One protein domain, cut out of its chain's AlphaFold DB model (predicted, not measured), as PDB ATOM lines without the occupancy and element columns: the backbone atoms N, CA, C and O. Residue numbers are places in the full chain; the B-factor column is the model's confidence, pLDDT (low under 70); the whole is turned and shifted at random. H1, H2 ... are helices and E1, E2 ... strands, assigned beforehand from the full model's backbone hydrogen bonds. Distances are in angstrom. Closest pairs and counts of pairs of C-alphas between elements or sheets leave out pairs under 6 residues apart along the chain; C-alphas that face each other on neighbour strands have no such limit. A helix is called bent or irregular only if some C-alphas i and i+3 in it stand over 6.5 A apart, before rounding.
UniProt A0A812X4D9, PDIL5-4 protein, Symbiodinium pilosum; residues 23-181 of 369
ATOM      1  N   PRO A  23       6.213  10.661  -9.817       40.31
ATOM      2  CA  PRO A  23       5.245  10.307  -8.794       40.31
ATOM      3  C   PRO A  23       5.523  11.162  -7.554       40.31
ATOM      4  O   PRO A  23       6.680  11.280  -7.145       40.31
ATOM      5  N   TYR A  24       4.472  11.751  -6.977       42.28
ATOM      6  CA  TYR A  24       4.597  12.482  -5.721       42.28
ATOM      7  C   TYR A  24       5.198  11.567  -4.659       42.28
ATOM      8  O   TYR A  24       4.779  10.412  -4.504       42.28
ATOM      9  N   LYS A  25       6.185  12.075  -3.929       47.78
ATOM     10  CA  LYS A  25       6.785  11.334  -2.820       47.78
ATOM     11  C   LYS A  25       5.817  11.277  -1.639       47.78
ATOM     12  O   LYS A  25       5.000  12.169  -1.460       47.78
ATOM     13  N   GLU A  26       5.957  10.274  -0.775       47.16
ATOM     14  CA  GLU A  26       5.124  10.124   0.435       47.16
ATOM     15  C   GLU A  26       5.116  11.389   1.320       47.16
ATOM     16  O   GLU A  26       4.108  11.731   1.926       47.16
ATOM     17  N   GLU A  27       6.229  12.124   1.348       49.06
ATOM     18  CA  GLU A  27       6.355  13.426   2.013       49.06
ATOM     19  C   GLU A  27       5.477  14.519   1.374       49.06
ATOM     20  O   GLU A  27       4.697  15.148   2.084       49.06
ATOM     21  N   GLU A  28       5.502  14.662   0.047       48.56
ATOM     22  CA  GLU A  28       4.667  15.613  -0.709       48.56
ATOM     23  C   GLU A  28       3.174  15.260  -0.608       48.56
ATOM     24  O   GLU A  28       2.306  16.129  -0.565       48.56
ATOM     25  N   LEU A  29       2.866  13.966  -0.534       49.59
ATOM     26  CA  LEU A  29       1.509  13.453  -0.368       49.59
ATOM     27  C   LEU A  29       0.938  13.767   1.020       49.59
ATOM     28  O   LEU A  29      -0.227  14.146   1.133       49.59
ATOM     29  N   LEU A  30       1.759  13.660   2.068       50.66
ATOM     30  CA  LEU A  30       1.387  14.079   3.419       50.66
ATOM     31  C   LEU A  30       1.169  15.602   3.489       50.66
ATOM     32  O   LEU A  30       0.217  16.043   4.128       50.66
ATOM     33  N   GLU A  31       1.976  16.408   2.797       49.47
ATOM     34  CA  GLU A  31       1.785  17.871   2.717       49.47
ATOM     35  C   GLU A  31       0.441  18.271   2.079       49.47
ATOM     36  O   GLU A  31      -0.244  19.183   2.556       49.47
ATOM     37  N   LEU A  32       0.021  17.569   1.023       49.88
ATOM     38  CA  LEU A  32      -1.272  17.788   0.361       49.88
ATOM     39  C   LEU A  32      -2.474  17.408   1.244       49.88
ATOM     40  O   LEU A  32      -3.557  17.964   1.071       49.88
ATOM     41  N   GLU A  33      -2.298  16.470   2.180       46.38
ATOM     42  CA  GLU A  33      -3.344  16.016   3.107       46.38
ATOM     43  C   GLU A  33      -3.454  16.915   4.356       46.38
ATOM     44  O   GLU A  33      -4.558  17.155   4.848       46.38
ATOM     45  N   PHE A  34      -2.332  17.432   4.876       45.22
ATOM     46  CA  PHE A  34      -2.293  18.233   6.114       45.22
ATOM     47  C   PHE A  34      -2.660  19.709   5.934       45.22
ATOM     48  O   PHE A  34      -3.108  20.356   6.881       45.22
ATOM     49  N   SER A  35      -2.531  20.229   4.721       46.75
ATOM     50  CA  SER A  35      -2.762  21.636   4.392       46.75
ATOM     51  C   SER A  35      -4.240  22.051   4.272       46.75
ATOM     52  O   SER A  35      -4.550  23.184   3.919       46.75
ATOM     53  N   ASP A  36      -5.164  21.152   4.617       46.69
ATOM     54  CA  ASP A  36      -6.618  21.320   4.500       46.69
ATOM     55  C   ASP A  36      -7.294  21.775   5.818       46.69
ATOM     56  O   ASP A  36      -8.478  21.512   6.070       46.69
ATOM     57  N   ARG A  37      -6.546  22.468   6.691       51.66
ATOM     58  CA  ARG A  37      -7.124  23.269   7.782       51.66
ATOM     59  C   ARG A  37      -7.505  24.640   7.230       51.66
ATOM     60  O   ARG A  37      -6.679  25.536   7.125       51.66
ATOM     61  N   SER A  38      -8.771  24.801   6.857       54.12
ATOM     62  CA  SER A  38      -9.328  26.118   6.548       54.12
ATOM     63  C   SER A  38      -9.575  26.877   7.852       54.12
ATOM     64  O   SER A  38     -10.462  26.489   8.612       54.12
ATOM     65  N   PHE A  39      -8.807  27.934   8.102       59.97
ATOM     66  CA  PHE A  39      -9.034  28.852   9.217       59.97
ATOM     67  C   PHE A  39     -10.140  29.849   8.856       59.97
ATOM     68  O   PHE A  39     -10.225  30.316   7.716       59.97
ATOM     69  N   THR A  40     -11.017  30.166   9.807       67.06
ATOM     70  CA  THR A  40     -11.947  31.293   9.659       67.06
ATOM     71  C   THR A  40     -11.175  32.621   9.683       67.06
ATOM     72  O   THR A  40     -10.081  32.677  10.238       67.06
ATOM     73  N   PRO A  41     -11.708  33.717   9.108       66.69
ATOM     74  CA  PRO A  41     -11.031  35.019   9.146       66.69
ATOM     75  C   PRO A  41     -10.741  35.522  10.568       66.69
ATOM     76  O   PRO A  41      -9.761  36.225  10.783       66.69
ATOM     77  N   GLU A  42     -11.592  35.153  11.528       67.94
ATOM     78  CA  GLU A  42     -11.440  35.478  12.948       67.94
ATOM     79  C   GLU A  42     -10.281  34.685  13.570       67.94
ATOM     80  O   GLU A  42      -9.404  35.281  14.185       67.94
ATOM     81  N   GLU A  43     -10.206  33.372  13.324       67.19
ATOM     82  CA  GLU A  43      -9.076  32.535  13.759       67.19
ATOM     83  C   GLU A  43      -7.756  32.960  13.104       67.19
ATOM     84  O   GLU A  43      -6.718  32.950  13.757       67.19
ATOM     85  N   LEU A  44      -7.780  33.360  11.827       70.38
ATOM     86  CA  LEU A  44      -6.591  33.854  11.131       70.38
ATOM     87  C   LEU A  44      -6.096  35.169  11.753       70.38
ATOM     88  O   LEU A  44      -4.909  35.318  12.005       70.38
ATOM     89  N   ALA A  45      -7.011  36.092  12.071       70.06
ATOM     90  CA  ALA A  45      -6.672  37.343  12.747       70.06
ATOM     91  C   ALA A  45      -6.145  37.116  14.174       70.06
ATOM     92  O   ALA A  45      -5.272  37.854  14.629       70.06
ATOM     93  N   GLU A  46      -6.652  36.098  14.878       70.25
ATOM     94  CA  GLU A  46      -6.090  35.680  16.163       70.25
ATOM     95  C   GLU A  46      -4.680  35.102  15.998       70.25
ATOM     96  O   GLU A  46      -3.802  35.457  16.781       70.25
ATOM     97  N   LEU A  47      -4.433  34.259  14.989       71.25
ATOM     98  CA  LEU A  47      -3.116  33.661  14.718       71.25
ATOM     99  C   LEU A  47      -2.062  34.691  14.286       71.25
ATOM    100  O   LEU A  47      -0.899  34.546  14.666       71.25
ATOM    101  N   ASP A  48      -2.486  35.724  13.557       70.50
ATOM    102  CA  ASP A  48      -1.645  36.813  13.037       70.50
ATOM    103  C   ASP A  48      -1.338  37.905  14.081       70.50
ATOM    104  O   ASP A  48      -0.637  38.873  13.777       70.50
ATOM    105  N   SER A  49      -1.872  37.791  15.303       68.81
ATOM    106  CA  SER A  49      -1.604  38.759  16.375       68.81
ATOM    107  C   SER A  49      -0.144  38.707  16.871       68.81
ATOM    108  O   SER A  49       0.572  37.728  16.661       68.81
ATOM    109  N   ASP A  50       0.352  39.818  17.438       65.38
ATOM    110  CA  ASP A  50       1.792  40.076  17.611       65.38
ATOM    111  C   ASP A  50       2.465  39.104  18.605       65.38
ATOM    112  O   ASP A  50       2.160  39.079  19.795       65.38
ATOM    113  N   TRP A  51       3.469  38.361  18.129       70.69
ATOM    114  CA  TRP A  51       4.337  37.485  18.934       70.69
ATOM    115  C   TRP A  51       5.518  38.242  19.590       70.69
ATOM    116  O   TRP A  51       6.477  37.634  20.091       70.69
ATOM    117  N   GLY A  52       5.476  39.579  19.585       59.22
ATOM    118  CA  GLY A  52       6.488  40.466  20.162       59.22
ATOM    119  C   GLY A  52       6.391  40.694  21.676       59.22
ATOM    120  O   GLY A  52       7.397  41.074  22.282       59.22
ATOM    121  N   SER A  53       5.231  40.460  22.306       58.97
ATOM    122  CA  SER A  53       5.076  40.616  23.761       58.97
ATOM    123  C   SER A  53       3.990  39.720  24.364       58.97
ATOM    124  O   SER A  53       2.934  39.524  23.775       58.97
ATOM    125  N   SER A  54       4.232  39.218  25.576       55.50
ATOM    126  CA  SER A  54       3.259  38.453  26.379       55.50
ATOM    127  C   SER A  54       2.268  39.323  27.173       55.50
ATOM    128  O   SER A  54       1.443  38.792  27.920       55.50
ATOM    129  N   SER A  55       2.360  40.658  27.067       54.62
ATOM    130  CA  SER A  55       1.533  41.601  27.839       54.62
ATOM    131  C   SER A  55       0.084  41.674  27.372       54.62
ATOM    132  O   SER A  55      -0.790  42.086  28.137       54.62
ATOM    133  N   ASP A  56      -0.172  41.250  26.144       50.75
ATOM    134  CA  ASP A  56      -1.513  41.121  25.607       50.75
ATOM    135  C   ASP A  56      -1.997  39.732  26.021       50.75
ATOM    136  O   ASP A  56      -1.284  38.758  25.821       50.75
ATOM    137  N   HIS A  57      -3.163  39.616  26.664       48.22
ATOM    138  CA  HIS A  57      -3.730  38.381  27.240       48.22
ATOM    139  C   HIS A  57      -4.048  37.252  26.214       48.22
ATOM    140  O   HIS A  57      -5.074  36.576  26.317       48.22
ATOM    141  N   PHE A  58      -3.192  37.038  25.220       52.50
ATOM    142  CA  PHE A  58      -3.319  36.110  24.111       52.50
ATOM    143  C   PHE A  58      -2.601  34.786  24.390       52.50
ATOM    144  O   PHE A  58      -1.477  34.726  24.887       52.50
ATOM    145  N   LYS A  59      -3.300  33.689  24.085       52.50
ATOM    146  CA  LYS A  59      -2.898  32.301  24.346       52.50
ATOM    147  C   LYS A  59      -2.364  31.655  23.070       52.50
ATOM    148  O   LYS A  59      -2.990  30.736  22.540       52.50
ATOM    149  N   HIS A  60      -1.227  32.105  22.561       61.06
ATOM    150  CA  HIS A  60      -0.580  31.380  21.472       61.06
ATOM    151  C   HIS A  60       0.099  30.116  22.001       61.06
ATOM    152  O   HIS A  60       1.298  30.082  22.262       61.06
ATOM    153  N   ASN A  61      -0.695  29.064  22.185       62.91
ATOM    154  CA  ASN A  61      -0.201  27.771  22.651       62.91
ATOM    155  C   ASN A  61       0.189  26.839  21.493       62.91
ATOM    156  O   ASN A  61       0.733  25.768  21.746       62.91
ATOM    157  N   ASP A  62      -0.100  27.217  20.242       76.69
ATOM    158  CA  ASP A  62       0.124  26.368  19.074       76.69
ATOM    159  C   ASP A  62       0.900  27.109  17.975       76.69
ATOM    160  O   ASP A  62       0.339  27.761  17.096       76.69
ATOM    161  N   PHE A  63       2.227  27.002  18.039       83.31
ATOM    162  CA  PHE A  63       3.141  27.512  17.015       83.31
ATOM    163  C   PHE A  63       2.919  26.845  15.648       83.31
ATOM    164  O   PHE A  63       3.108  27.481  14.611       83.31
ATOM    165  N   GLN A  64       2.495  25.576  15.631       81.88
ATOM    166  CA  GLN A  64       2.256  24.854  14.385       81.88
ATOM    167  C   GLN A  64       1.036  25.417  13.653       81.88
ATOM    168  O   GLN A  64       1.077  25.566  12.437       81.88
ATOM    169  N   ALA A  65      -0.013  25.804  14.385       78.69
ATOM    170  CA  ALA A  65      -1.200  26.421  13.794       78.69
ATOM    171  C   ALA A  65      -0.880  27.716  13.025       78.69
ATOM    172  O   ALA A  65      -1.452  27.945  11.963       78.69
ATOM    173  N   VAL A  66       0.067  28.525  13.515       81.44
ATOM    174  CA  VAL A  66       0.508  29.757  12.837       81.44
ATOM    175  C   VAL A  66       1.248  29.457  11.535       81.44
ATOM    176  O   VAL A  66       1.013  30.115  10.523       81.44
ATOM    177  N   ILE A  67       2.121  28.447  11.539       83.56
ATOM    178  CA  ILE A  67       2.809  27.997  10.321       83.56
ATOM    179  C   ILE A  67       1.803  27.431   9.314       83.56
ATOM    180  O   ILE A  67       1.919  27.674   8.117       83.56
ATOM    181  N   ASP A  68       0.811  26.679   9.788       76.06
ATOM    182  CA  ASP A  68      -0.167  26.021   8.927       76.06
ATOM    183  C   ASP A  68      -1.159  27.008   8.282       76.06
ATOM    184  O   ASP A  68      -1.717  26.715   7.219       76.06
ATOM    185  N   ALA A  69      -1.374  28.181   8.883       75.88
ATOM    186  CA  ALA A  69      -2.290  29.200   8.371       75.88
ATOM    187  C   ALA A  69      -1.823  29.824   7.047       75.88
ATOM    188  O   ALA A  69      -2.628  30.044   6.137       75.88
ATOM    189  N   HIS A  70      -0.519  30.029   6.880       78.31
ATOM    190  CA  HIS A  70       0.055  30.750   5.737       78.31
ATOM    191  C   HIS A  70       0.795  29.810   4.794       78.31
ATOM    192  O   HIS A  70       1.188  28.722   5.198       78.31
ATOM    193  N   ASP A  71       0.976  30.191   3.523       78.56
ATOM    194  CA  ASP A  71       1.708  29.318   2.593       78.56
ATOM    195  C   ASP A  71       3.190  29.238   2.988       78.56
ATOM    196  O   ASP A  71       3.802  28.163   2.988       78.56
ATOM    197  N   PHE A  72       3.738  30.393   3.366       85.75
ATOM    198  CA  PHE A  72       5.033  30.532   4.005       85.75
ATOM    199  C   PHE A  72       4.942  31.487   5.188       85.75
ATOM    200  O   PHE A  72       4.305  32.537   5.103       85.75
ATOM    201  N   THR A  73       5.675  31.165   6.245       88.81
ATOM    202  CA  THR A  73       5.805  32.002   7.434       88.81
ATOM    203  C   THR A  73       7.282  32.227   7.706       88.81
ATOM    204  O   THR A  73       8.010  31.295   8.050       88.81
ATOM    205  N   MET A  74       7.760  33.457   7.544       91.69
ATOM    206  CA  MET A  74       9.141  33.815   7.862       91.69
ATOM    207  C   MET A  74       9.186  34.487   9.231       91.69
ATOM    208  O   MET A  74       8.542  35.508   9.456       91.69
ATOM    209  N   ILE A  75       9.955  33.911  10.150       92.12
ATOM    210  CA  ILE A  75       9.959  34.290  11.562       92.12
ATOM    211  C   ILE A  75      11.340  34.802  11.959       92.12
ATOM    212  O   ILE A  75      12.351  34.126  11.749       92.12
ATOM    213  N   ASN A  76      11.370  35.983  12.571       93.12
ATOM    214  CA  ASN A  76      12.535  36.571  13.220       93.12
ATOM    215  C   ASN A  76      12.502  36.293  14.728       93.12
ATOM    216  O   ASN A  76      11.744  36.918  15.470       93.12
ATOM    217  N   PHE A  77      13.343  35.367  15.178       94.12
ATOM    218  CA  PHE A  77      13.535  35.040  16.586       94.12
ATOM    219  C   PHE A  77      14.536  36.011  17.215       94.12
ATOM    220  O   PHE A  77      15.703  36.070  16.803       94.12
ATOM    221  N   TYR A  78      14.099  36.744  18.240       93.25
ATOM    222  CA  TYR A  78      14.903  37.776  18.894       93.25
ATOM    223  C   TYR A  78      14.804  37.727  20.426       93.25
ATOM    224  O   TYR A  78      14.018  36.974  20.997       93.25
ATOM    225  N   ALA A  79      15.637  38.530  21.091       91.94
ATOM    226  CA  ALA A  79      15.587  38.753  22.534       91.94
ATOM    227  C   ALA A  79      15.882  40.228  22.859       91.94
ATOM    228  O   ALA A  79      16.800  40.813  22.276       91.94
ATOM    229  N   ASP A  80      15.161  40.813  23.818       88.06
ATOM    230  CA  ASP A  80      15.199  42.263  24.101       88.06
ATOM    231  C   ASP A  80      16.577  42.788  24.532       88.06
ATOM    232  O   ASP A  80      17.010  43.892  24.179       88.06
ATOM    233  N   TRP A  81      17.320  41.974  25.279       89.00
ATOM    234  CA  TRP A  81      18.651  42.332  25.769       89.00
ATOM    235  C   TRP A  81      19.728  42.288  24.671       89.00
ATOM    236  O   TRP A  81      20.803  42.873  24.841       89.00
ATOM    237  N   CYS A  82      19.464  41.658  23.523       92.31
ATOM    238  CA  CYS A  82      20.457  41.458  22.471       92.31
ATOM    239  C   CYS A  82      20.673  42.725  21.624       92.31
ATOM    240  O   CYS A  82      19.770  43.191  20.931       92.31
ATOM    241  N   SER A  83      21.903  43.253  21.608       92.62
ATOM    242  CA  SER A  83      22.234  44.440  20.802       92.62
ATOM    243  C   SER A  83      22.056  44.210  19.304       92.62
ATOM    244  O   SER A  83      21.422  45.019  18.641       92.62
ATOM    245  N   HIS A  84      22.518  43.067  18.788       91.50
ATOM    246  CA  HIS A  84      22.379  42.731  17.369       91.50
ATOM    247  C   HIS A  84      20.916  42.612  16.921       91.50
ATOM    248  O   HIS A  84      20.611  42.864  15.759       91.50
ATOM    249  N   CYS A  85      20.003  42.248  17.829       91.88
ATOM    250  CA  CYS A  85      18.569  42.233  17.539       91.88
ATOM    251  C   CYS A  85      18.012  43.648  17.394       91.88
ATOM    252  O   CYS A  85      17.255  43.900  16.462       91.88
ATOM    253  N   ARG A  86      18.407  44.570  18.281       89.75
ATOM    254  CA  ARG A  86      17.974  45.974  18.213       89.75
ATOM    255  C   ARG A  86      18.445  46.650  16.929       89.75
ATOM    256  O   ARG A  86      17.662  47.355  16.306       89.75
ATOM    257  N   ASP A  87      19.678  46.368  16.507       90.94
ATOM    258  CA  ASP A  87      20.221  46.895  15.251       90.94
ATOM    259  C   ASP A  87      19.467  46.327  14.033       90.94
ATOM    260  O   ASP A  87      19.147  47.053  13.094       90.94
ATOM    261  N   PHE A  88      19.133  45.031  14.057       91.25
ATOM    262  CA  PHE A  88      18.415  44.359  12.970       91.25
ATOM    263  C   PHE A  88      16.911  44.688  12.918       91.25
ATOM    264  O   PHE A  88      16.285  44.530  11.870       91.25
ATOM    265  N   ALA A  89      16.321  45.160  14.019       89.69
ATOM    266  CA  ALA A  89      14.887  45.423  14.121       89.69
ATOM    267  C   ALA A  89      14.388  46.438  13.080       89.69
ATOM    268  O   ALA A  89      13.331  46.228  12.488       89.69
ATOM    269  N   ALA A  90      15.163  47.497  12.811       90.12
ATOM    270  CA  ALA A  90      14.815  48.495  11.798       90.12
ATOM    271  C   ALA A  90      14.758  47.877  10.391       90.12
ATOM    272  O   ALA A  90      13.789  48.064   9.664       90.12
ATOM    273  N   THR A  91      15.757  47.059  10.042       91.25
ATOM    274  CA  THR A  91      15.801  46.357   8.753       91.25
ATOM    275  C   THR A  91      14.641  45.381   8.588       91.25
ATOM    276  O   THR A  91      14.054  45.307   7.510       91.25
ATOM    277  N   TRP A  92      14.303  44.635   9.644       90.62
ATOM    278  CA  TRP A  92      13.167  43.718   9.611       90.62
ATOM    279  C   TRP A  92      11.850  44.466   9.391       90.62
ATOM    280  O   TRP A  92      11.051  44.037   8.571       90.62
ATOM    281  N   PHE A  93      11.644  45.600  10.066       88.50
ATOM    282  CA  PHE A  93      10.438  46.414   9.903       88.50
ATOM    283  C   PHE A  93      10.280  46.953   8.473       88.50
ATOM    284  O   PHE A  93       9.188  46.898   7.906       88.50
ATOM    285  N   ASP A  94      11.367  47.427   7.860       89.06
ATOM    286  CA  ASP A  94      11.344  47.895   6.469       89.06
ATOM    287  C   ASP A  94      11.003  46.758   5.493       89.06
ATOM    288  O   ASP A  94      10.210  46.942   4.564       89.06
ATOM    289  N   PHE A  95      11.569  45.570   5.723       89.62
ATOM    290  CA  PHE A  95      11.250  44.367   4.957       89.62
ATOM    291  C   PHE A  95       9.787  43.943   5.147       89.62
ATOM    292  O   PHE A  95       9.089  43.672   4.169       89.62
ATOM    293  N   GLU A  96       9.299  43.964   6.387       87.50
ATOM    294  CA  GLU A  96       7.925  43.621   6.738       87.50
ATOM    295  C   GLU A  96       6.913  44.521   6.046       87.50
ATOM    296  O   GLU A  96       5.976  44.055   5.393       87.50
ATOM    297  N   LYS A  97       7.171  45.826   6.085       85.50
ATOM    298  CA  LYS A  97       6.378  46.816   5.369       85.50
ATOM    299  C   LYS A  97       6.368  46.564   3.860       85.50
ATOM    300  O   LYS A  97       5.318  46.683   3.237       85.50
ATOM    301  N   ALA A  98       7.505  46.204   3.264       85.69
ATOM    302  CA  ALA A  98       7.585  45.925   1.831       85.69
ATOM    303  C   ALA A  98       6.759  44.691   1.418       85.69
ATOM    304  O   ALA A  98       6.109  44.718   0.369       85.69
ATOM    305  N   VAL A  99       6.750  43.636   2.236       84.69
ATOM    306  CA  VAL A  99       5.934  42.435   1.989       84.69
ATOM    307  C   VAL A  99       4.445  42.729   2.202       84.69
ATOM    308  O   VAL A  99       3.648  42.463   1.306       84.69
ATOM    309  N   ASN A 100       4.069  43.374   3.312       80.31
ATOM    310  CA  ASN A 100       2.669  43.696   3.628       80.31
ATOM    311  C   ASN A 100       2.036  44.670   2.613       80.31
ATOM    312  O   ASN A 100       0.872  44.529   2.234       80.31
ATOM    313  N   GLU A 101       2.805  45.631   2.094       80.25
ATOM    314  CA  GLU A 101       2.366  46.546   1.027       80.25
ATOM    315  C   GLU A 101       2.361  45.887  -0.370       80.25
ATOM    316  O   GLU A 101       2.220  46.586  -1.376       80.25
ATOM    317  N   HIS A 102       2.517  44.557  -0.453       72.81
ATOM    318  CA  HIS A 102       2.546  43.768  -1.691       72.81
ATOM    319  C   HIS A 102       3.616  44.237  -2.695       72.81
ATOM    320  O   HIS A 102       3.504  44.004  -3.901       72.81
ATOM    321  N   ARG A 103       4.679  44.902  -2.221       69.56
ATOM    322  CA  ARG A 103       5.817  45.302  -3.068       69.56
ATOM    323  C   ARG A 103       6.745  44.130  -3.363       69.56
ATOM    324  O   ARG A 103       7.487  44.173  -4.340       69.56
ATOM    325  N   VAL A 104       6.689  43.090  -2.536       72.94
ATOM    326  CA  VAL A 104       7.396  41.829  -2.736       72.94
ATOM    327  C   VAL A 104       6.386  40.767  -3.140       72.94
ATOM    328  O   VAL A 104       5.575  40.327  -2.333       72.94
ATOM    329  N   VAL A 105       6.456  40.341  -4.398       76.19
ATOM    330  CA  VAL A 105       5.718  39.174  -4.887       76.19
ATOM    331  C   VAL A 105       6.706  38.021  -4.998       76.19
ATOM    332  O   VAL A 105       7.724  38.137  -5.687       76.19
ATOM    333  N   ALA A 106       6.429  36.930  -4.290       79.19
ATOM    334  CA  ALA A 106       7.179  35.689  -4.391       79.19
ATOM    335  C   ALA A 106       6.347  34.697  -5.205       79.19
ATOM    336  O   ALA A 106       5.250  34.327  -4.794       79.19
ATOM    337  N   ASN A 107       6.850  34.321  -6.379       80.00
ATOM    338  CA  ASN A 107       6.188  33.334  -7.220       80.00
ATOM    339  C   ASN A 107       6.738  31.945  -6.906       80.00
ATOM    340  O   ASN A 107       7.951  31.792  -6.759       80.00
ATOM    341  N   ASP A 108       5.851  30.961  -6.822       73.81
ATOM    342  CA  ASP A 108       6.208  29.551  -6.701       73.81
ATOM    343  C   ASP A 108       6.853  29.017  -7.998       73.81
ATOM    344  O   ASP A 108       6.968  29.725  -9.008       73.81
ATOM    345  N   ALA A 109       7.287  27.755  -7.987       67.12
ATOM    346  CA  ALA A 109       7.882  27.089  -9.150       67.12
ATOM    347  C   ALA A 109       6.942  27.035 -10.376       67.12
ATOM    348  O   ALA A 109       7.409  26.879 -11.507       67.12
ATOM    349  N   ASP A 110       5.635  27.208 -10.164       59.81
ATOM    350  CA  ASP A 110       4.589  27.209 -11.189       59.81
ATOM    351  C   ASP A 110       4.226  28.629 -11.670       59.81
ATOM    352  O   ASP A 110       3.363  28.799 -12.537       59.81
ATOM    353  N   GLY A 111       4.900  29.657 -11.142       66.88
ATOM    354  CA  GLY A 111       4.711  31.057 -11.512       66.88
ATOM    355  C   GLY A 111       3.505  31.735 -10.855       66.88
ATOM    356  O   GLY A 111       3.080  32.790 -11.334       66.88
ATOM    357  N   LYS A 112       2.937  31.160  -9.790       67.38
ATOM    358  CA  LYS A 112       1.811  31.730  -9.036       67.38
ATOM    359  C   LYS A 112       2.291  32.500  -7.806       67.38
ATOM    360  O   LYS A 112       3.235  32.059  -7.156       67.38
ATOM    361  N   PRO A 113       1.628  33.611  -7.440       76.25
ATOM    362  CA  PRO A 113       1.978  34.357  -6.238       76.25
ATOM    363  C   PRO A 113       1.658  33.533  -4.981       76.25
ATOM    364  O   PRO A 113       0.529  33.070  -4.821       76.25
ATOM    365  N   ALA A 114       2.646  33.374  -4.102       75.31
ATOM    366  CA  ALA A 114       2.520  32.734  -2.797       75.31
ATOM    367  C   ALA A 114       2.238  33.773  -1.702       75.31
ATOM    368  O   ALA A 114       2.843  34.852  -1.698       75.31
ATOM    369  N   ALA A 115       1.368  33.442  -0.746       78.38
ATOM    370  CA  ALA A 115       1.152  34.270   0.434       78.38
ATOM    371  C   ALA A 115       2.279  34.036   1.452       78.38
ATOM    372  O   ALA A 115       2.417  32.946   2.012       78.38
ATOM    373  N   VAL A 116       3.089  35.067   1.691       85.12
ATOM    374  CA  VAL A 116       4.162  35.038   2.690       85.12
ATOM    375  C   VAL A 116       3.767  35.911   3.869       85.12
ATOM    376  O   VAL A 116       3.586  37.117   3.714       85.12
ATOM    377  N   HIS A 117       3.685  35.307   5.048       86.62
ATOM    378  CA  HIS A 117       3.460  36.001   6.304       86.62
ATOM    379  C   HIS A 117       4.778  36.182   7.061       86.62
ATOM    380  O   HIS A 117       5.635  35.294   7.074       86.62
ATOM    381  N   LEU A 118       4.959  37.346   7.680       88.94
ATOM    382  CA  LEU A 118       6.170  37.698   8.414       88.94
ATOM    383  C   LEU A 118       5.846  37.883   9.889       88.94
ATOM    384  O   LEU A 118       4.892  38.572  10.226       88.94
ATOM    385  N   LEU A 119       6.673  37.304  10.759       88.19
ATOM    386  CA  LEU A 119       6.474  37.349  12.205       88.19
ATOM    387  C   LEU A 119       7.759  37.682  12.950       88.19
ATOM    388  O   LEU A 119       8.864  37.318  12.542       88.19
ATOM    389  N   ARG A 120       7.601  38.322  14.106       89.25
ATOM    390  CA  ARG A 120       8.664  38.540  15.092       89.25
ATOM    391  C   ARG A 120       8.299  37.773  16.352       89.25
ATOM    392  O   ARG A 120       7.191  37.932  16.838       89.25
ATOM    393  N   LEU A 121       9.217  36.967  16.877       90.06
ATOM    394  CA  LEU A 121       8.965  36.143  18.058       90.06
ATOM    395  C   LEU A 121      10.006  36.436  19.139       90.06
ATOM    396  O   LEU A 121      11.205  36.200  18.944       90.06
ATOM    397  N   ASN A 122       9.537  36.944  20.283       89.94
ATOM    398  CA  ASN A 122      10.389  37.234  21.433       89.94
ATOM    399  C   ASN A 122      10.662  35.967  22.254       89.94
ATOM    400  O   ASN A 122       9.787  35.446  22.946       89.94
ATOM    401  N   CYS A 123      11.901  35.487  22.236       90.50
ATOM    402  CA  CYS A 123      12.293  34.294  22.981       90.50
ATOM    403  C   CYS A 123      12.458  34.512  24.490       90.50
ATOM    404  O   CYS A 123      12.660  33.535  25.210       90.50
ATOM    405  N   VAL A 124      12.398  35.757  24.980       88.69
ATOM    406  CA  VAL A 124      12.352  36.050  26.425       88.69
ATOM    407  C   VAL A 124      10.976  35.706  26.991       88.69
ATOM    408  O   VAL A 124      10.900  35.083  28.052       88.69
ATOM    409  N   ASP A 125       9.928  36.041  26.239       86.12
ATOM    410  CA  ASP A 125       8.529  35.805  26.597       86.12
ATOM    411  C   ASP A 125       8.073  34.386  26.212       86.12
ATOM    412  O   ASP A 125       7.438  33.698  27.008       86.12
ATOM    413  N   PHE A 126       8.476  33.891  25.035       87.12
ATOM    414  CA  PHE A 126       8.091  32.577  24.497       87.12
ATOM    415  C   PHE A 126       9.237  31.555  24.561       87.12
ATOM    416  O   PHE A 126       9.665  30.976  23.555       87.12
ATOM    417  N   GLN A 127       9.753  31.321  25.768       86.62
ATOM    418  CA  GLN A 127      10.930  30.469  25.990       86.62
ATOM    419  C   GLN A 127      10.723  29.017  25.548       86.62
ATOM    420  O   GLN A 127      11.641  28.416  24.982       86.62
ATOM    421  N   ASP A 128       9.541  28.450  25.799       88.12
ATOM    422  CA  ASP A 128       9.243  27.054  25.469       88.12
ATOM    423  C   ASP A 128       9.227  26.841  23.951       88.12
ATOM    424  O   ASP A 128       9.937  25.968  23.452       88.12
ATOM    425  N   THR A 129       8.556  27.719  23.199       88.19
ATOM    426  CA  THR A 129       8.541  27.689  21.728       88.19
ATOM    427  C   THR A 129       9.952  27.805  21.146       88.19
ATOM    428  O   THR A 129      10.343  27.001  20.297       88.19
ATOM    429  N   CYS A 130      10.771  28.744  21.632       90.31
ATOM    430  CA  CYS A 130      12.145  28.898  21.141       90.31
ATOM    431  C   CYS A 130      13.048  27.710  21.494       90.31
ATOM    432  O   CYS A 130      13.915  27.334  20.698       90.31
ATOM    433  N   ARG A 131      12.839  27.091  22.663       89.75
ATOM    434  CA  ARG A 131      13.544  25.867  23.062       89.75
ATOM    435  C   ARG A 131      13.158  24.701  22.162       89.75
ATOM    436  O   ARG A 131      14.033  23.960  21.717       89.75
ATOM    437  N   GLU A 132      11.872  24.559  21.862       88.75
ATOM    438  CA  GLU A 132      11.360  23.526  20.969       88.75
ATOM    439  C   GLU A 132      11.859  23.665  19.533       88.75
ATOM    440  O   GLU A 132      12.193  22.656  18.909       88.75
ATOM    441  N   GLN A 133      11.958  24.898  19.036       89.81
ATOM    442  CA  GLN A 133      12.552  25.205  17.734       89.81
ATOM    443  C   GLN A 133      14.090  25.190  17.763       89.81
ATOM    444  O   GLN A 133      14.733  25.425  16.743       89.81
ATOM    445  N   MET A 134      14.713  24.874  18.904       90.44
ATOM    446  CA  MET A 134      16.168  24.785  19.064       90.44
ATOM    447  C   MET A 134      16.905  26.068  18.640       90.44
ATOM    448  O   MET A 134      17.960  26.007  18.000       90.44
ATOM    449  N   ILE A 135      16.362  27.239  18.984       92.50
ATOM    450  CA  ILE A 135      17.025  28.525  18.737       92.50
ATOM    451  C   ILE A 135      18.193  28.684  19.716       92.50
ATOM    452  O   ILE A 135      18.014  28.597  20.929       92.50
ATOM    453  N   ARG A 136      19.409  28.889  19.191       88.81
ATOM    454  CA  ARG A 136      20.648  28.968  19.998       88.81
ATOM    455  C   ARG A 136      21.332  30.332  19.975       88.81
ATOM    456  O   ARG A 136      22.165  30.599  20.835       88.81
ATOM    457  N   PHE A 137      21.023  31.168  18.993       90.50
ATOM    458  CA  PHE A 137      21.634  32.479  18.805       90.50
ATOM    459  C   PHE A 137      20.585  33.468  18.311       90.50
ATOM    460  O   PHE A 137      19.573  33.072  17.736       90.50
ATOM    461  N   PHE A 138      20.843  34.754  18.538       92.38
ATOM    462  CA  PHE A 138      19.935  35.834  18.176       92.38
ATOM    463  C   PHE A 138      20.674  36.949  17.422       92.38
ATOM    464  O   PHE A 138      21.830  37.234  17.753       92.38
ATOM    465  N   PRO A 139      20.015  37.628  16.468       93.00
ATOM    466  CA  PRO A 139      18.729  37.248  15.874       93.00
ATOM    467  C   PRO A 139      18.892  36.048  14.925       93.00
ATOM    468  O   PRO A 139      19.889  35.965  14.195       93.00
ATOM    469  N   ALA A 140      17.907  35.149  14.924       93.38
ATOM    470  CA  ALA A 140      17.822  34.017  14.001       93.38
ATOM    471  C   ALA A 140      16.565  34.159  13.144       93.38
ATOM    472  O   ALA A 140      15.472  34.347  13.667       93.38
ATOM    473  N   VAL A 141      16.719  34.077  11.826       94.06
ATOM    474  CA  VAL A 141      15.615  34.236  10.880       94.06
ATOM    475  C   VAL A 141      15.403  32.914  10.167       94.06
ATOM    476  O   VAL A 141      16.352  32.350   9.621       94.06
ATOM    477  N   ARG A 142      14.169  32.415  10.179       94.00
ATOM    478  CA  ARG A 142      13.819  31.134   9.562       94.00
ATOM    479  C   ARG A 142      12.571  31.254   8.714       94.00
ATOM    480  O   ARG A 142      11.635  31.947   9.098       94.00
ATOM    481  N   LEU A 143      12.565  30.563   7.586       91.88
ATOM    482  CA  LEU A 143      11.407  30.400   6.723       91.88
ATOM    483  C   LEU A 143      10.800  29.023   6.972       91.88
ATOM    484  O   LEU A 143      11.470  28.000   6.814       91.88
ATOM    485  N   TYR A 144       9.533  29.024   7.359       89.06
ATOM    486  CA  TYR A 144       8.703  27.840   7.486       89.06
ATOM    487  C   TYR A 144       7.730  27.797   6.312       89.06
ATOM    488  O   TYR A 144       7.255  28.826   5.829       89.06
ATOM    489  N   ARG A 145       7.447  26.587   5.848       83.19
ATOM    490  CA  ARG A 145       6.396  26.301   4.871       83.19
ATOM    491  C   ARG A 145       5.154  25.842   5.626       83.19
ATOM    492  O   ARG A 145       5.294  25.242   6.694       83.19
ATOM    493  N   ARG A 146       3.969  26.043   5.047       77.00
ATOM    494  CA  ARG A 146       2.745  25.385   5.520       77.00
ATOM    495  C   ARG A 146       3.001  23.901   5.796       77.00
ATOM    496  O   ARG A 146       3.559  23.212   4.943       77.00
ATOM    497  N   SER A 147       2.576  23.404   6.958       70.12
ATOM    498  CA  SER A 147       2.733  21.995   7.348       70.12
ATOM    499  C   SER A 147       4.180  21.507   7.481       70.12
ATOM    500  O   SER A 147       4.408  20.295   7.521       70.12
ATOM    501  N   ALA A 148       5.154  22.416   7.607       74.75
ATOM    502  CA  ALA A 148       6.531  22.054   7.924       74.75
ATOM    503  C   ALA A 148       6.585  21.259   9.234       74.75
ATOM    504  O   ALA A 148       6.011  21.665  10.252       74.75
ATOM    505  N   LYS A 149       7.274  20.113   9.215       70.75
ATOM    506  CA  LYS A 149       7.439  19.282  10.414       70.75
ATOM    507  C   LYS A 149       8.396  19.948  11.399       70.75
ATOM    508  O   LYS A 149       9.212  20.798  11.050       70.75
ATOM    509  N   LYS A 150       8.366  19.503  12.657       74.88
ATOM    510  CA  LYS A 150       9.315  19.975  13.673       74.88
ATOM    511  C   LYS A 150      10.759  19.750  13.203       74.88
ATOM    512  O   LYS A 150      11.178  18.611  13.012       74.88
ATOM    513  N   GLY A 151      11.512  20.840  13.056       77.38
ATOM    514  CA  GLY A 151      12.896  20.828  12.570       77.38
ATOM    515  C   GLY A 151      13.059  21.046  11.062       77.38
ATOM    516  O   GLY A 151      14.191  21.127  10.596       77.38
ATOM    517  N   GLU A 152      11.966  21.167  10.314       80.75
ATOM    518  CA  GLU A 152      11.969  21.489   8.890       80.75
ATOM    519  C   GLU A 152      11.817  23.001   8.703       80.75
ATOM    520  O   GLU A 152      10.753  23.576   8.916       80.75
ATOM    521  N   PHE A 153      12.916  23.666   8.368       89.88
ATOM    522  CA  PHE A 153      12.954  25.104   8.128       89.88
ATOM    523  C   PHE A 153      14.178  25.455   7.290       89.88
ATOM    524  O   PHE A 153      15.175  24.728   7.281       89.88
ATOM    525  N   GLU A 154      14.132  26.613   6.644       90.69
ATOM    526  CA  GLU A 154      15.310  27.207   6.022       90.69
ATOM    527  C   GLU A 154      15.808  28.365   6.869       90.69
ATOM    528  O   GLU A 154      15.075  29.310   7.154       90.69
ATOM    529  N   GLU A 155      17.064  28.286   7.294       92.00
ATOM    530  CA  GLU A 155      17.692  29.351   8.063       92.00
ATOM    531  C   GLU A 155      18.305  30.391   7.129       92.00
ATOM    532  O   GLU A 155      19.073  30.077   6.217       92.00
ATOM    533  N   TYR A 156      17.965  31.654   7.367       93.31
ATOM    534  CA  TYR A 156      18.495  32.763   6.600       93.31
ATOM    535  C   TYR A 156      19.869  33.179   7.128       93.31
ATOM    536  O   TYR A 156      19.999  33.685   8.244       93.31
ATOM    537  N   SER A 157      20.893  33.029   6.290       88.31
ATOM    538  CA  SER A 157      22.273  33.442   6.583       88.31
ATOM    539  C   SER A 157      22.801  34.524   5.627       88.31
ATOM    540  O   SER A 157      24.013  34.671   5.478       88.31
ATOM    541  N   GLY A 158      21.907  35.221   4.919       89.38
ATOM    542  CA  GLY A 158      22.258  36.221   3.909       89.38
ATOM    543  C   GLY A 158      22.565  37.615   4.469       89.38
ATOM    544  O   GLY A 158      22.786  37.813   5.665       89.38
ATOM    545  N   GLU A 159      22.588  38.604   3.574       88.81
ATOM    546  CA  GLU A 159      22.819  40.009   3.919       88.81
ATOM    547  C   GLU A 159      21.691  40.580   4.792       88.81
ATOM    548  O   GLU A 159      20.517  40.493   4.458       88.81
ATOM    549  N   ARG A 160      22.029  41.257   5.892       86.06
ATOM    550  CA  ARG A 160      21.045  41.893   6.787       86.06
ATOM    551  C   ARG A 160      20.537  43.227   6.217       86.06
ATOM    552  O   ARG A 160      20.697  44.266   6.847       86.06
ATOM    553  N   ASN A 161      19.980  43.202   5.009       89.31
ATOM    554  CA  ASN A 161      19.330  44.325   4.330       89.31
ATOM    555  C   ASN A 161      18.008  43.854   3.683       89.31
ATOM    556  O   ASN A 161      17.835  42.671   3.384       89.31
ATOM    557  N   ALA A 162      17.061  44.773   3.473       86.75
ATOM    558  CA  ALA A 162      15.734  44.419   2.958       86.75
ATOM    559  C   ALA A 162      15.792  43.798   1.544       86.75
ATOM    560  O   ALA A 162      15.071  42.842   1.252       86.75
ATOM    561  N   ASP A 163      16.696  44.276   0.683       88.00
ATOM    562  CA  ASP A 163      16.842  43.787  -0.695       88.00
ATOM    563  C   ASP A 163      17.399  42.356  -0.768       88.00
ATOM    564  O   ASP A 163      16.994  41.546  -1.605       88.00
ATOM    565  N   GLY A 164      18.359  42.026   0.094       89.75
ATOM    566  CA  GLY A 164      18.960  40.700   0.207       89.75
ATOM    567  C   GLY A 164      17.981  39.686   0.777       89.75
ATOM    568  O   GLY A 164      17.907  38.561   0.279       89.75
ATOM    569  N   MET A 165      17.179  40.092   1.763       91.06
ATOM    570  CA  MET A 165      16.086  39.275   2.292       91.06
ATOM    571  C   MET A 165      15.003  39.027   1.241       91.06
ATOM    572  O   MET A 165      14.579  37.889   1.061       91.06
ATOM    573  N   THR A 166      14.628  40.060   0.481       90.19
ATOM    574  CA  THR A 166      13.646  39.959  -0.611       90.19
ATOM    575  C   THR A 166      14.087  38.962  -1.676       90.19
ATOM    576  O   THR A 166      13.336  38.046  -2.015       90.19
ATOM    577  N   ARG A 167      15.325  39.088  -2.170       90.38
ATOM    578  CA  ARG A 167      15.877  38.165  -3.176       90.38
ATOM    579  C   ARG A 167      15.923  36.728  -2.668       90.38
ATOM    580  O   ARG A 167      15.578  35.807  -3.403       90.38
ATOM    581  N   TRP A 168      16.339  36.538  -1.416       92.19
ATOM    582  CA  TRP A 168      16.405  35.210  -0.820       92.19
ATOM    583  C   TRP A 168      15.020  34.584  -0.653       92.19
ATOM    584  O   TRP A 168      14.832  33.432  -1.051       92.19
ATOM    585  N   LEU A 169      14.040  35.345  -0.154       90.31
ATOM    586  CA  LEU A 169      12.659  34.887  -0.021       90.31
ATOM    587  C   LEU A 169      12.102  34.456  -1.382       90.31
ATOM    588  O   LEU A 169      11.626  33.333  -1.523       90.31
ATOM    589  N   GLN A 170      12.242  35.303  -2.405       89.62
ATOM    590  CA  GLN A 170      11.800  34.985  -3.764       89.62
ATOM    591  C   GLN A 170      12.464  33.715  -4.303       89.62
ATOM    592  O   GLN A 170      11.780  32.870  -4.872       89.62
ATOM    593  N   SER A 171      13.774  33.540  -4.092       88.81
ATOM    594  CA  SER A 171      14.476  32.329  -4.535       88.81
ATOM    595  C   SER A 171      14.031  31.065  -3.793       88.81
ATOM    596  O   SER A 171      13.932  30.009  -4.409       88.81
ATOM    597  N   SER A 172      13.732  31.177  -2.499       88.38
ATOM    598  CA  SER A 172      13.348  30.047  -1.642       88.38
ATOM    599  C   SER A 172      11.915  29.585  -1.921       88.38
ATOM    600  O   SER A 172      11.615  28.391  -1.870       88.38
ATOM    601  N   VAL A 173      11.038  30.530  -2.275       85.75
ATOM    602  CA  VAL A 173       9.666  30.262  -2.728       85.75
ATOM    603  C   VAL A 173       9.659  29.684  -4.149       85.75
ATOM    604  O   VAL A 173       8.996  28.678  -4.391       85.75
ATOM    605  N   ALA A 174      10.453  30.243  -5.071       83.06
ATOM    606  CA  ALA A 174      10.492  29.820  -6.477       83.06
ATOM    607  C   ALA A 174      11.025  28.396  -6.700       83.06
ATOM    608  O   ALA A 174      10.808  27.812  -7.758       83.06
ATOM    609  N   GLN A 175      11.726  27.817  -5.725       75.31
ATOM    610  CA  GLN A 175      12.195  26.430  -5.793       75.31
ATOM    611  C   GLN A 175      11.101  25.397  -5.483       75.31
ATOM    612  O   GLN A 175      11.368  24.199  -5.568       75.31
ATOM    613  N   ARG A 176       9.891  25.822  -5.096       67.62
ATOM    614  CA  ARG A 176       8.863  24.927  -4.547       67.62
ATOM    615  C   ARG A 176       7.516  25.072  -5.244       67.62
ATOM    616  O   ARG A 176       7.118  26.170  -5.605       67.62
ATOM    617  N   HIS A 177       6.789  23.962  -5.351       62.28
ATOM    618  CA  HIS A 177       5.402  23.921  -5.823       62.28
ATOM    619  C   HIS A 177       4.434  24.173  -4.649       62.28
ATOM    620  O   HIS A 177       4.597  23.592  -3.564       62.28
ATOM    621  N   LEU A 178       3.438  25.046  -4.841       59.78
ATOM    622  CA  LEU A 178       2.495  25.497  -3.808       59.78
ATOM    623  C   LEU A 178       1.060  25.105  -4.196       59.78
ATOM    624  O   LEU A 178       0.265  25.908  -4.681       59.78
ATOM    625  N   HIS A 179       0.719  23.823  -4.088       53.12
ATOM    626  CA  HIS A 179      -0.589  23.313  -4.524       53.12
ATOM    627  C   HIS A 179      -1.360  22.663  -3.380       53.12
ATOM    628  O   HIS A 179      -1.759  21.509  -3.460       53.12
ATOM    629  N   THR A 180      -1.613  23.413  -2.313       47.94
ATOM    630  CA  THR A 180      -2.344  22.926  -1.134       47.94
ATOM    631  C   THR A 180      -3.834  23.286  -1.157       47.94
ATOM    632  O   THR A 180      -4.383  23.792  -0.185       47.94
ATOM    633  N   GLY A 181      -4.509  23.085  -2.292       40.88
ATOM    634  CA  GLY A 181      -5.931  23.405  -2.410       40.88
ATOM    635  C   GLY A 181      -6.597  22.788  -3.635       40.88
ATOM    636  O   GLY A 181      -6.200  23.016  -4.776       40.88
TER     637      GLY A 181
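This is residues 23 to 181 of the 369 residues of the protein "PDIL5-4 protein" of Symbiodinium pilosum (UniProt A0A812X4D9). A small three-stranded sheet, E2, E1 and E3, makes the middle of the domain, with helices over both faces: H4 and H6 cover one, H3 the other. H2 packs on H3 as a helical hairpin, H5 only grazes the sheet, and H1 lies away at the periphery. The printed part has 159 residues with six named helices and three named strands, in the order H1, H2, H3, E1, H4, E2, H5, E3, H6 along the chain, and the mixed sheet has the order E2, E1, E3. The class is mixed, helices and strands; the whole is compact, with a radius of gyration of the C-alphas of 15.5 A and spans of 49 by 34 by 29 A.

The sheet holds E1, residues 72 to 78, 19.3 A long from C-alpha 72 at (5.033, 30.532, 4.005), E2, residues 116 to 122, 19.9 A, and E3, residues 140 to 145, 16.5 A. H4, residues 83 to 100, is the longest helix, 26.0 A, with a kink of 35 degrees near residue 91; it is only just irregular, C-alphas 87 and 90 being 6.6 A apart. H6, residues 162 to 174, is 18.2 A long and ends at C-alpha 174 (10.492, 29.820, -6.477). The shorter helices are H1, residues 26 to 34, from C-alpha 26 at (5.124, 10.124, 0.435), H2, residues 41 to 47, H3, residues 63 to 69, and H5, residues 127 to 132.

E1 is the inner strand. E2 is parallel to it, with N 74 and O 117 at 2.8 A, within hydrogen-bond range; E3 is antiparallel to it, with N 75 and O 142 at 2.8 A. E1, H4 and E2 form a strand-helix-strand unit, two parallel neighbour strands joined through a helix, with a right-handed crossover. H4 is over E2 and E1 at a height over the sheet of 9.3 A, along the strands; its closest C-alphas to E2 are those of Glu 96 and Leu 118, 6.4 A. H6 is on the same face and touches H4 at a steep tilt of 59 degrees, with Phe 95 and Ala 162 closest, their C-alphas 4.9 A apart. H3 is on the opposite face, over E1 at a height of 8.9 A. H2 touches H3 at a shallow tilt of 32 degrees, opposite ways; the closest C-alphas are those of Leu 47 and Val 66, 5.6 A. H5 only grazes the sheet with residues 127 to 130. H1 and H2 are apart. Every O i to N i+4 pair is within hydrogen-bond range in H1, H2, H3, H5 and H6; in H4, 12 of 14 are.

The C-alphas farthest apart, those of Pro 23 and Trp 81, are 49.0 A apart. The printed part has no cut. The links H2 to H3, H4 to E2 and E3 to H6 are long. The mean pLDDT of the printed part is 77.2; residues under 70 include 23 to 43, 52 to 61 and 176 to 181.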